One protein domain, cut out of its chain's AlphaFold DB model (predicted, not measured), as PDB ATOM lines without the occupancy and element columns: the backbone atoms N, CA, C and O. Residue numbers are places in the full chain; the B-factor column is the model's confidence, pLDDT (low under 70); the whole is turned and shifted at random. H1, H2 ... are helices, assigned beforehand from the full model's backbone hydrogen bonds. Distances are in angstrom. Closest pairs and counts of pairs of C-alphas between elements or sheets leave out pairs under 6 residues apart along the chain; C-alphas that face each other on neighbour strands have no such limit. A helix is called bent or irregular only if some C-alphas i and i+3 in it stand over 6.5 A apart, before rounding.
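This is residues 529 to 619 of the 768 residues of an uncharacterized protein of Mycoplasma citelli (UniProt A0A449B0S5). A rod of helices has the long H2 along its middle, with H1 and H4 packed on it in an up-and-down bundle, each running against the one before. H3 folds back from the end of H2. The 91 printed residues include four named helices, H1 to H4 in order, and no named strand: all helix, loose, radius of gyration of the C-alphas 15.3 A, spans 53 by 23 by 16 A.

H2, residues 557 to 582, measures 37.7 A from C-alpha 557 at (6.512, -5.129, -16.598). H1, residues 533 to 551, 28.2 A, is irregular, C-alphas 534 and 537 being 8.4 A apart, with a kink of 59 degrees near residue 544. H3, residues 587 to 597, measures 15.1 A; H4, residues 604 to 619, 21.9 A, ends at (20.899, -8.645, -13.530).

H2, the hub, touches H1 in a hairpin, closest C-alphas Asn 534 and Ala 572, 4.1 A. H2 touches H4, closest C-alphas Asp 563 and Ala 614, 4.6 A, opposite ways at a shallow tilt of 33 degrees, only just short of steep. With residues 577 to 581 alone H2 touches H3, a hairpin. H1 and H3 are apart. Every O i to N i+4 pair is within hydrogen-bond range in H3 and H4, 9 of 15 in H1, 21 of 22 in H2.

The farthest C-alphas, Ala 553 and Ser 586, are 53.2 A apart. The printed part has no cut and no long link; residues 551 to 555 have pLDDT under 70.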
ATOM      1  N   PHE A 529      18.443 -15.226   4.911       83.31
ATOM      2  CA  PHE A 529      17.159 -14.801   4.341       83.31
ATOM      3  C   PHE A 529      16.083 -14.481   5.392       83.31
ATOM      4  O   PHE A 529      14.929 -14.271   5.034       83.31
ATOM      5  N   VAL A 530      16.426 -14.454   6.685       83.31
ATOM      6  CA  VAL A 530      15.453 -14.252   7.784       83.31
ATOM      7  C   VAL A 530      15.465 -12.840   8.385       83.31
ATOM      8  O   VAL A 530      14.625 -12.531   9.225       83.31
ATOM      9  N   SER A 531      16.390 -11.971   7.964       74.81
ATOM     10  CA  SER A 531      16.531 -10.602   8.491       74.81
ATOM     11  C   SER A 531      15.669  -9.557   7.771       74.81
ATOM     12  O   SER A 531      15.355  -8.517   8.349       74.81
ATOM     13  N   ASP A 532      15.250  -9.826   6.531       77.62
ATOM     14  CA  ASP A 532      14.359  -8.963   5.749       77.62
ATOM     15  C   ASP A 532      12.973  -9.597   5.646       77.62
ATOM     16  O   ASP A 532      12.716 -10.466   4.810       77.62
ATOM     17  N   ARG A 533      12.082  -9.165   6.538       75.31
ATOM     18  CA  ARG A 533      10.733  -9.709   6.686       75.31
ATOM     19  C   ARG A 533       9.965  -9.641   5.365       75.31
ATOM     20  O   ARG A 533       9.691  -8.555   4.855       75.31
ATOM     21  N   ASN A 534       9.603 -10.805   4.824       83.00
ATOM     22  CA  ASN A 534       8.991 -10.983   3.496       83.00
ATOM     23  C   ASN A 534       9.803 -10.445   2.294       83.00
ATOM     24  O   ASN A 534       9.254 -10.312   1.201       83.00
ATOM     25  N   GLY A 535      11.089 -10.123   2.463       84.62
ATOM     26  CA  GLY A 535      11.966  -9.676   1.377       84.62
ATOM     27  C   GLY A 535      11.617  -8.302   0.796       84.62
ATOM     28  O   GLY A 535      12.016  -7.996  -0.328       84.62
ATOM     29  N   GLU A 536      10.831  -7.489   1.510       88.25
ATOM     30  CA  GLU A 536      10.369  -6.180   1.031       88.25
ATOM     31  C   GLU A 536      11.538  -5.226   0.769       88.25
ATOM     32  O   GLU A 536      11.577  -4.555  -0.266       88.25
ATOM     33  N   THR A 537      12.521  -5.196   1.671       87.38
ATOM     34  CA  THR A 537      13.666  -4.287   1.567       87.38
ATOM     35  C   THR A 537      14.541  -4.650   0.373       87.38
ATOM     36  O   THR A 537      14.944  -3.777  -0.398       87.38
ATOM     37  N   ASN A 538      14.837  -5.937   0.197       85.31
ATOM     38  CA  ASN A 538      15.691  -6.404  -0.885       85.31
ATOM     39  C   ASN A 538      14.991  -6.327  -2.239       85.31
ATOM     40  O   ASN A 538      15.608  -5.896  -3.214       85.31
ATOM     41  N   ALA A 539      13.699  -6.655  -2.307       88.88
ATOM     42  CA  ALA A 539      12.922  -6.468  -3.526       88.88
ATOM     43  C   ALA A 539      12.868  -4.986  -3.935       88.88
ATOM     44  O   ALA A 539      13.033  -4.674  -5.113       88.88
ATOM     45  N   ALA A 540      12.703  -4.060  -2.984       87.62
ATOM     46  CA  ALA A 540      12.719  -2.627  -3.275       87.62
ATOM     47  C   ALA A 540      14.073  -2.161  -3.841       87.62
ATOM     48  O   ALA A 540      14.095  -1.471  -4.860       87.62
ATOM     49  N   LYS A 541      15.193  -2.588  -3.238       88.56
ATOM     50  CA  LYS A 541      16.550  -2.273  -3.728       88.56
ATOM     51  C   LYS A 541      16.791  -2.797  -5.142       88.56
ATOM     52  O   LYS A 541      17.252  -2.057  -6.004       88.56
ATOM     53  N   LEU A 542      16.440  -4.058  -5.397       85.81
ATOM     54  CA  LEU A 542      16.591  -4.663  -6.722       85.81
ATOM     55  C   LEU A 542      15.700  -3.980  -7.768       85.81
ATOM     56  O   LEU A 542      16.119  -3.798  -8.912       85.81
ATOM     57  N   ASN A 543      14.494  -3.558  -7.385       89.81
ATOM     58  CA  ASN A 543      13.616  -2.791  -8.262       89.81
ATOM     59  C   ASN A 543      14.193  -1.405  -8.594       89.81
ATOM     60  O   ASN A 543      14.141  -0.978  -9.744       89.81
ATOM     61  N   GLU A 544      14.772  -0.708  -7.616       89.31
ATOM     62  CA  GLU A 544      15.442   0.576  -7.848       89.31
ATOM     63  C   GLU A 544      16.639   0.429  -8.806       89.31
ATOM     64  O   GLU A 544      16.822   1.235  -9.723       89.31
ATOM     65  N   GLU A 545      17.429  -0.631  -8.634       85.19
ATOM     66  CA  GLU A 545      18.629  -0.876  -9.435       85.19
ATOM     67  C   GLU A 545      18.302  -1.310 -10.875       85.19
ATOM     68  O   GLU A 545      18.843  -0.747 -11.841       85.19
ATOM     69  N   PHE A 546      17.390  -2.275 -11.034       83.06
ATOM     70  CA  PHE A 546      17.144  -2.964 -12.306       83.06
ATOM     71  C   PHE A 546      15.791  -2.659 -12.949       83.06
ATOM     72  O   PHE A 546      15.672  -2.773 -14.169       83.06
ATOM     73  N   GLY A 547      14.785  -2.227 -12.184       83.50
ATOM     74  CA  GLY A 547      13.404  -2.079 -12.661       83.50
ATOM     75  C   GLY A 547      13.267  -1.139 -13.862       83.50
ATOM     76  O   GLY A 547      12.503  -1.412 -14.786       83.50
ATOM     77  N   LYS A 548      14.102  -0.096 -13.936       82.62
ATOM     78  CA  LYS A 548      14.172   0.829 -15.085       82.62
ATOM     79  C   LYS A 548      14.509   0.161 -16.426       82.62
ATOM     80  O   LYS A 548      14.246   0.748 -17.468       82.62
ATOM     81  N   ASN A 549      15.113  -1.028 -16.424       80.50
ATOM     82  CA  ASN A 549      15.514  -1.729 -17.647       80.50
ATOM     83  C   ASN A 549      14.380  -2.591 -18.232       80.50
ATOM     84  O   ASN A 549      14.469  -3.011 -19.383       80.50
ATOM     85  N   PHE A 550      13.293  -2.807 -17.483       78.44
ATOM     86  CA  PHE A 550      12.119  -3.573 -17.924       78.44
ATOM     87  C   PHE A 550      11.116  -2.745 -18.742       78.44
ATOM     88  O   PHE A 550      10.027  -3.214 -19.053       78.44
ATOM     89  N   THR A 551      11.483  -1.522 -19.131       69.88
ATOM     90  CA  THR A 551      10.723  -0.697 -20.086       69.88
ATOM     91  C   THR A 551      11.236  -0.831 -21.523       69.88
ATOM     92  O   THR A 551      10.773  -0.123 -22.416       69.88
ATOM     93  N   VAL A 552      12.237  -1.688 -21.756       64.31
ATOM     94  CA  VAL A 552      12.896  -1.877 -23.052       64.31
ATOM     95  C   VAL A 552      12.497  -3.245 -23.611       64.31
ATOM     96  O   VAL A 552      12.806  -4.275 -23.016       64.31
ATOM     97  N   ALA A 553      11.809  -3.274 -24.759       58.16
ATOM     98  CA  ALA A 553      11.432  -4.524 -25.427       58.16
ATOM     99  C   ALA A 553      12.673  -5.415 -25.669       58.16
ATOM    100  O   ALA A 553      13.720  -4.875 -26.033       58.16
ATOM    101  N   PRO A 554      12.594  -6.750 -25.485       57.41
ATOM    102  CA  PRO A 554      11.395  -7.579 -25.285       57.41
ATOM    103  C   PRO A 554      10.922  -7.736 -23.821       57.41
ATOM    104  O   PRO A 554      10.090  -8.600 -23.551       57.41
ATOM    105  N   PHE A 555      11.442  -6.954 -22.869       67.19
ATOM    106  CA  PHE A 555      11.101  -7.099 -21.450       67.19
ATOM    107  C   PHE A 555       9.789  -6.379 -21.118       67.19
ATOM    108  O   PHE A 555       9.583  -5.234 -21.515       67.19
ATOM    109  N   ASP A 556       8.903  -7.083 -20.411       74.38
ATOM    110  CA  ASP A 556       7.577  -6.620 -19.993       74.38
ATOM    111  C   ASP A 556       7.540  -6.437 -18.465       74.38
ATOM    112  O   ASP A 556       8.123  -7.226 -17.713       74.38
ATOM    113  N   GLN A 557       6.803  -5.428 -18.001       83.94
ATOM    114  CA  GLN A 557       6.512  -5.129 -16.598       83.94
ATOM    115  C   GLN A 557       5.940  -6.345 -15.844       83.94
ATOM    116  O   GLN A 557       6.163  -6.502 -14.638       83.94
ATOM    117  N   THR A 558       5.236  -7.236 -16.551       87.25
ATOM    118  CA  THR A 558       4.756  -8.517 -16.012       87.25
ATOM    119  C   THR A 558       5.907  -9.390 -15.502       87.25
ATOM    120  O   THR A 558       5.796  -9.988 -14.431       87.25
ATOM    121  N   LYS A 559       7.039  -9.428 -16.225       86.94
ATOM    122  CA  LYS A 559       8.222 -10.207 -15.834       86.94
ATOM    123  C   LYS A 559       8.888  -9.618 -14.590       86.94
ATOM    124  O   LYS A 559       9.099 -10.350 -13.634       86.94
ATOM    125  N   LEU A 560       9.092  -8.297 -14.547       89.62
ATOM    126  CA  LEU A 560       9.624  -7.608 -13.359       89.62
ATOM    127  C   LEU A 560       8.781  -7.893 -12.110       89.62
ATOM    128  O   LEU A 560       9.312  -8.183 -11.042       89.62
ATOM    129  N   THR A 561       7.455  -7.829 -12.250       92.06
ATOM    130  CA  THR A 561       6.527  -8.088 -11.142       92.06
ATOM    131  C   THR A 561       6.661  -9.522 -10.628       92.06
ATOM    132  O   THR A 561       6.678  -9.737  -9.416       92.06
ATOM    133  N   LYS A 562       6.797 -10.496 -11.537       94.00
ATOM    134  CA  LYS A 562       7.041 -11.897 -11.181       94.00
ATOM    135  C   LYS A 562       8.393 -12.070 -10.485       94.00
ATOM    136  O   LYS A 562       8.424 -12.637  -9.400       94.00
ATOM    137  N   ASP A 563       9.477 -11.551 -11.055       92.88
ATOM    138  CA  ASP A 563      10.831 -11.738 -10.521       92.88
ATOM    139  C   ASP A 563      10.956 -11.134  -9.113       92.88
ATOM    140  O   ASP A 563      11.430 -11.791  -8.188       92.88
ATOM    141  N   LEU A 564      10.425  -9.925  -8.889       93.75
ATOM    142  CA  LEU A 564      10.375  -9.320  -7.552       93.75
ATOM    143  C   LEU A 564       9.505 -10.124  -6.573       93.75
ATOM    144  O   LEU A 564       9.819 -10.189  -5.383       93.75
ATOM    145  N   SER A 565       8.421 -10.746  -7.049       95.56
ATOM    146  CA  SER A 565       7.592 -11.640  -6.234       95.56
ATOM    147  C   SER A 565       8.343 -12.914  -5.839       95.56
ATOM    148  O   SER A 565       8.243 -13.348  -4.691       95.56
ATOM    149  N   ASP A 566       9.123 -13.499  -6.748       93.75
ATOM    150  CA  ASP A 566       9.941 -14.686  -6.472       93.75
ATOM    151  C   ASP A 566      11.047 -14.368  -5.452       93.75
ATOM    152  O   ASP A 566      11.281 -15.159  -4.533       93.75
ATOM    153  N   ILE A 567      11.643 -13.166  -5.524       91.00
ATOM    154  CA  ILE A 567      12.575 -12.668  -4.501       91.00
ATOM    155  C   ILE A 567      11.908 -12.654  -3.121       91.00
ATOM    156  O   ILE A 567      12.415 -13.270  -2.183       91.00
ATOM    157  N   LYS A 568      10.750 -11.993  -2.995       94.38
ATOM    158  CA  LYS A 568       9.995 -11.906  -1.732       94.38
ATOM    159  C   LYS A 568       9.594 -13.276  -1.192       94.38
ATOM    160  O   LYS A 568       9.653 -13.516   0.014       94.38
ATOM    161  N   THR A 569       9.225 -14.189  -2.089       94.50
ATOM    162  CA  THR A 569       8.773 -15.541  -1.741       94.50
ATOM    163  C   THR A 569       9.851 -16.330  -1.002       94.50
ATOM    164  O   THR A 569       9.534 -16.964   0.002       94.50
ATOM    165  N   LEU A 570      11.122 -16.261  -1.421       94.06
ATOM    166  CA  LEU A 570      12.206 -16.944  -0.701       94.06
ATOM    167  C   LEU A 570      12.369 -16.417   0.729       94.06
ATOM    168  O   LEU A 570      12.525 -17.215   1.654       94.06
ATOM    169  N   TYR A 571      12.338 -15.098   0.924       92.56
ATOM    170  CA  TYR A 571      12.483 -14.493   2.252       92.56
ATOM    171  C   TYR A 571      11.307 -14.860   3.156       92.56
ATOM    172  O   TYR A 571      11.512 -15.363   4.259       92.56
ATOM    173  N   ALA A 572      10.075 -14.710   2.659       92.62
ATOM    174  CA  ALA A 572       8.874 -15.110   3.389       92.62
ATOM    175  C   ALA A 572       8.912 -16.602   3.763       92.62
ATOM    176  O   ALA A 572       8.643 -16.966   4.908       92.62
ATOM    177  N   LYS A 573       9.315 -17.471   2.823       93.75
ATOM    178  CA  LYS A 573       9.445 -18.910   3.074       93.75
ATOM    179  C   LYS A 573      10.548 -19.221   4.082       93.75
ATOM    180  O   LYS A 573      10.373 -20.095   4.927       93.75
ATOM    181  N   SER A 574      11.671 -18.514   4.014       92.31
ATOM    182  CA  SER A 574      12.783 -18.707   4.946       92.31
ATOM    183  C   SER A 574      12.390 -18.313   6.367       92.31
ATOM    184  O   SER A 574      12.673 -19.058   7.300       92.31
ATOM    185  N   GLU A 575      11.670 -17.202   6.530       90.94
ATOM    186  CA  GLU A 575      11.127 -16.754   7.817       90.94
ATOM    187  C   GLU A 575      10.057 -17.717   8.360       90.94
ATOM    188  O   GLU A 575      10.067 -18.049   9.546       90.94
ATOM    189  N   GLU A 576       9.165 -18.230   7.505       92.31
ATOM    190  CA  GLU A 576       8.187 -19.267   7.865       92.31
ATOM    191  C   GLU A 576       8.881 -20.527   8.407       92.31
ATOM    192  O   GLU A 576       8.584 -20.974   9.517       92.31
ATOM    193  N   LEU A 577       9.837 -21.071   7.647       92.94
ATOM    194  CA  LEU A 577      10.590 -22.272   8.014       92.94
ATOM    195  C   LEU A 577      11.417 -22.051   9.285       92.94
ATOM    196  O   LEU A 577      11.476 -22.925  10.148       92.94
ATOM    197  N   TYR A 578      12.021 -20.873   9.438       90.25
ATOM    198  CA  TYR A 578      12.782 -20.523  10.634       90.25
ATOM    199  C   TYR A 578      11.888 -20.440  11.881       90.25
ATOM    200  O   TYR A 578      12.235 -20.975  12.935       90.25
ATOM    201  N   ASN A 579      10.693 -19.854  11.761       89.19
ATOM    202  CA  ASN A 579       9.711 -19.823  12.845       89.19
ATOM    203  C   ASN A 579       9.178 -21.223  13.188       89.19
ATOM    204  O   ASN A 579       9.014 -21.544  14.366       89.19
ATOM    205  N   GLN A 580       8.956 -22.073  12.181       90.50
ATOM    206  CA  GLN A 580       8.579 -23.474  12.379       90.50
ATOM    207  C   GLN A 580       9.660 -24.237  13.156       90.50
ATOM    208  O   GLN A 580       9.339 -24.977  14.087       90.50
ATOM    209  N   LEU A 581      10.934 -24.025  12.812       89.31
ATOM    210  CA  LEU A 581      12.067 -24.629  13.506       89.31
ATOM    211  C   LEU A 581      12.158 -24.151  14.963       89.31
ATOM    212  O   LEU A 581      12.266 -24.970  15.871       89.31
ATOM    213  N   LYS A 582      12.033 -22.841  15.204       86.94
ATOM    214  CA  LYS A 582      12.053 -22.240  16.547       86.94
ATOM    215  C   LYS A 582      10.928 -22.746  17.456       86.94
ATOM    216  O   LYS A 582      11.119 -22.872  18.663       86.94
ATOM    217  N   ALA A 583       9.761 -23.035  16.883       87.00
ATOM    218  CA  ALA A 583       8.602 -23.557  17.604       87.00
ATOM    219  C   ALA A 583       8.654 -25.079  17.857       87.00
ATOM    220  O   ALA A 583       7.729 -25.637  18.456       87.00
ATOM    221  N   ALA A 584       9.697 -25.772  17.388       85.69
ATOM    222  CA  ALA A 584       9.827 -27.205  17.588       85.69
ATOM    223  C   ALA A 584      10.314 -27.541  19.010       85.69
ATOM    224  O   ALA A 584      11.344 -27.065  19.477       85.69
ATOM    225  N   ASP A 585       9.577 -28.414  19.690       83.00
ATOM    226  CA  ASP A 585       9.852 -28.926  21.043       83.00
ATOM    227  C   ASP A 585       9.950 -30.466  21.069       83.00
ATOM    228  O   ASP A 585      10.182 -31.083  22.116       83.00
ATOM    229  N   SER A 586       9.782 -31.096  19.902       82.38
ATOM    230  CA  SER A 586       9.703 -32.539  19.726       82.38
ATOM    231  C   SER A 586      10.335 -32.985  18.406       82.38
ATOM    232  O   SER A 586      10.424 -32.230  17.435       82.38
ATOM    233  N   LEU A 587      10.731 -34.259  18.353       83.12
ATOM    234  CA  LEU A 587      11.236 -34.903  17.140       83.12
ATOM    235  C   LEU A 587      10.235 -34.839  15.974       83.12
ATOM    236  O   LEU A 587      10.630 -34.705  14.815       83.12
ATOM    237  N   GLU A 588       8.943 -34.947  16.278       88.00
ATOM    238  CA  GLU A 588       7.867 -34.883  15.291       88.00
ATOM    239  C   GLU A 588       7.854 -33.519  14.593       88.00
ATOM    240  O   GLU A 588       7.915 -33.457  13.365       88.00
ATOM    241  N   LYS A 589       7.889 -32.425  15.365       89.50
ATOM    242  CA  LYS A 589       7.928 -31.063  14.811       89.50
ATOM    243  C   LYS A 589       9.210 -30.792  14.024       89.50
ATOM    244  O   LYS A 589       9.154 -30.170  12.968       89.50
ATOM    245  N   LEU A 590      10.351 -31.307  14.487       88.12
ATOM    246  CA  LEU A 590      11.621 -31.219  13.756       88.12
ATOM    247  C   LEU A 590      11.577 -31.966  12.418       88.12
ATOM    248  O   LEU A 590      12.118 -31.501  11.417       88.12
ATOM    249  N   THR A 591      10.907 -33.116  12.384       88.94
ATOM    250  CA  THR A 591      10.700 -33.881  11.151       88.94
ATOM    251  C   THR A 591       9.755 -33.156  10.203       88.94
ATOM    252  O   THR A 591      10.046 -33.073   9.016       88.94
ATOM    253  N   ALA A 592       8.678 -32.562  10.722       90.81
ATOM    254  CA  ALA A 592       7.767 -31.745   9.927       90.81
ATOM    255  C   ALA A 592       8.470 -30.522   9.314       90.81
ATOM    256  O   ALA A 592       8.243 -30.215   8.142       90.81
ATOM    257  N   PHE A 593       9.356 -29.863  10.069       92.56
ATOM    258  CA  PHE A 593      10.218 -28.800   9.549       92.56
ATOM    259  C   PHE A 593      11.093 -29.300   8.396       92.56
ATOM    260  O   PHE A 593      11.082 -28.707   7.324       92.56
ATOM    261  N   GLU A 594      11.813 -30.408   8.579       92.06
ATOM    262  CA  GLU A 594      12.692 -30.962   7.544       92.06
ATOM    263  C   GLU A 594      11.914 -31.329   6.271       92.06
ATOM    264  O   GLU A 594      12.367 -31.044   5.161       92.06
ATOM    265  N   THR A 595      10.723 -31.914   6.412       92.81
ATOM    266  CA  THR A 595       9.824 -32.182   5.282       92.81
ATOM    267  C   THR A 595       9.395 -30.888   4.592       92.81
ATOM    268  O   THR A 595       9.443 -30.814   3.369       92.81
ATOM    269  N   SER A 596       9.036 -29.855   5.359       93.50
ATOM    270  CA  SER A 596       8.625 -28.549   4.822       93.50
ATOM    271  C   SER A 596       9.781 -27.830   4.116       93.50
ATOM    272  O   SER A 596       9.584 -27.196   3.084       93.50
ATOM    273  N   PHE A 597      11.002 -27.959   4.639       95.25
ATOM    274  CA  PHE A 597      12.213 -27.411   4.035       95.25
ATOM    275  C   PHE A 597      12.527 -28.093   2.699       95.25
ATOM    276  O   PHE A 597      12.837 -27.418   1.715       95.25
ATOM    277  N   ASN A 598      12.452 -29.426   2.666       92.56
ATOM    278  CA  ASN A 598      12.802 -30.249   1.507       92.56
ATOM    279  C   ASN A 598      11.661 -30.419   0.494       92.56
ATOM    280  O   ASN A 598      11.844 -31.126  -0.498       92.56
ATOM    281  N   ASP A 599      10.502 -29.799   0.724       93.81
ATOM    282  CA  ASP A 599       9.374 -29.878  -0.198       93.81
ATOM    283  C   ASP A 599       9.793 -29.418  -1.605       93.81
ATOM    284  O   ASP A 599      10.364 -28.343  -1.804       93.81
ATOM    285  N   ALA A 600       9.529 -30.267  -2.598       83.69
ATOM    286  CA  ALA A 600      10.012 -30.063  -3.959       83.69
ATOM    287  C   ALA A 600       9.289 -28.929  -4.705       83.69
ATOM    288  O   ALA A 600       9.778 -28.482  -5.740       83.69
ATOM    289  N   THR A 601       8.136 -28.483  -4.202       84.44
ATOM    290  CA  THR A 601       7.293 -27.472  -4.852       84.44
ATOM    291  C   THR A 601       7.411 -26.128  -4.140       84.44
ATOM    292  O   THR A 601       7.629 -25.106  -4.781       84.44
ATOM    293  N   ASN A 602       7.313 -26.141  -2.812       86.69
ATOM    294  CA  ASN A 602       7.181 -24.960  -1.965       86.69
ATOM    295  C   ASN A 602       8.250 -24.892  -0.864       86.69
ATOM    296  O   ASN A 602       8.184 -24.015  -0.004       86.69
ATOM    297  N   GLY A 603       9.210 -25.820  -0.844       91.19
ATOM    298  CA  GLY A 603      10.306 -25.829   0.122       91.19
ATOM    299  C   GLY A 603      11.374 -24.778  -0.177       91.19
ATOM    300  O   GLY A 603      11.305 -24.025  -1.156       91.19
ATOM    301  N   PHE A 604      12.407 -24.736   0.663       94.25
ATOM    302  CA  PHE A 604      13.496 -23.767   0.531       94.25
ATOM    303  C   PHE A 604      14.227 -23.919  -0.806       94.25
ATOM    304  O   PHE A 604      14.439 -22.940  -1.506       94.25
ATOM    305  N   ASN A 605      14.577 -25.143  -1.212       91.56
ATOM    306  CA  ASN A 605      15.340 -25.350  -2.449       91.56
ATOM    307  C   ASN A 605      14.550 -24.940  -3.706       91.56
ATOM    308  O   ASN A 605      15.131 -24.401  -4.647       91.56
ATOM    309  N   ALA A 606      13.233 -25.173  -3.720       91.88
ATOM    310  CA  ALA A 606      12.364 -24.799  -4.834       91.88
ATOM    311  C   ALA A 606      12.235 -23.271  -4.953       91.88
ATOM    312  O   ALA A 606      12.476 -22.702  -6.018       91.88
ATOM    313  N   THR A 607      11.949 -22.600  -3.834       94.38
ATOM    314  CA  THR A 607      11.868 -21.132  -3.777       94.38
ATOM    315  C   THR A 607      13.225 -20.469  -4.023       94.38
ATOM    316  O   THR A 607      13.293 -19.447  -4.701       94.38
ATOM    317  N   LYS A 608      14.329 -21.081  -3.573       94.19
ATOM    318  CA  LYS A 608      15.696 -20.600  -3.818       94.19
ATOM    319  C   LYS A 608      16.070 -20.654  -5.292       94.19
ATOM    320  O   LYS A 608      16.706 -19.729  -5.784       94.19
ATOM    321  N   LYS A 609      15.654 -21.702  -6.005       92.69
ATOM    322  CA  LYS A 609      15.854 -21.795  -7.452       92.69
ATOM    323  C   LYS A 609      15.128 -20.665  -8.190       92.69
ATOM    324  O   LYS A 609      15.747 -20.006  -9.016       92.69
ATOM    325  N   ALA A 610      13.860 -20.413  -7.855       92.38
ATOM    326  CA  ALA A 610      13.094 -19.310  -8.441       92.38
ATOM    327  C   ALA A 610      13.724 -17.943  -8.124       92.38
ATOM    328  O   ALA A 610      13.862 -17.107  -9.011       92.38
ATOM    329  N   TYR A 611      14.190 -17.747  -6.886       93.25
ATOM    330  CA  TYR A 611      14.964 -16.571  -6.488       93.25
ATOM    331  C   TYR A 611      16.239 -16.397  -7.327       93.25
ATOM    332  O   TYR A 611      16.522 -15.289  -7.770       93.25
ATOM    333  N   ASP A 612      17.016 -17.462  -7.550       90.25
ATOM    334  CA  ASP A 612      18.272 -17.384  -8.308       90.25
ATOM    335  C   ASP A 612      18.028 -17.064  -9.787       90.25
ATOM    336  O   ASP A 612      18.762 -16.273 -10.379       90.25
ATOM    337  N   GLU A 613      16.978 -17.643 -10.372       89.00
ATOM    338  CA  GLU A 613      16.524 -17.328 -11.728       89.00
ATOM    339  C   GLU A 613      16.049 -15.870 -11.828       89.00
ATOM    340  O   GLU A 613      16.500 -15.152 -12.718       89.00
ATOM    341  N   ALA A 614      15.237 -15.403 -10.876       88.81
ATOM    342  CA  ALA A 614      14.759 -14.022 -10.811       88.81
ATOM    343  C   ALA A 614      15.904 -13.014 -10.625       88.81
ATOM    344  O   ALA A 614      15.962 -11.995 -11.309       88.81
ATOM    345  N   LEU A 615      16.857 -13.296  -9.729       86.88
ATOM    346  CA  LEU A 615      18.024 -12.444  -9.513       86.88
ATOM    347  C   LEU A 615      18.880 -12.354 -10.777       86.88
ATOM    348  O   LEU A 615      19.321 -11.264 -11.147       86.88
ATOM    349  N   LYS A 616      19.087 -13.487 -11.456       85.12
ATOM    350  CA  LYS A 616      19.795 -13.518 -12.734       85.12
ATOM    351  C   LYS A 616      19.050 -12.722 -13.802       85.12
ATOM    352  O   LYS A 616      19.674 -11.918 -14.482       85.12
ATOM    353  N   ASP A 617      17.736 -12.887 -13.919       83.19
ATOM    354  CA  ASP A 617      16.908 -12.148 -14.874       83.19
ATOM    355  C   ASP A 617      16.961 -10.629 -14.633       83.19
ATOM    356  O   ASP A 617      17.112  -9.851 -15.582       83.19
ATOM    357  N   LEU A 618      16.911 -10.195 -13.370       83.06
ATOM    358  CA  LEU A 618      17.079  -8.793 -12.984       83.06
ATOM    359  C   LEU A 618      18.464  -8.265 -13.386       83.06
ATOM    360  O   LEU A 618      18.556  -7.193 -13.982       83.06
ATOM    361  N   GLN A 619      19.534  -9.025 -13.142       81.31
ATOM    362  CA  GLN A 619      20.899  -8.645 -13.530       81.31
ATOM    363  C   GLN A 619      21.084  -8.605 -15.057       81.31
ATOM    364  O   GLN A 619      21.643  -7.647 -15.602       81.31
TER     365      GLN A 619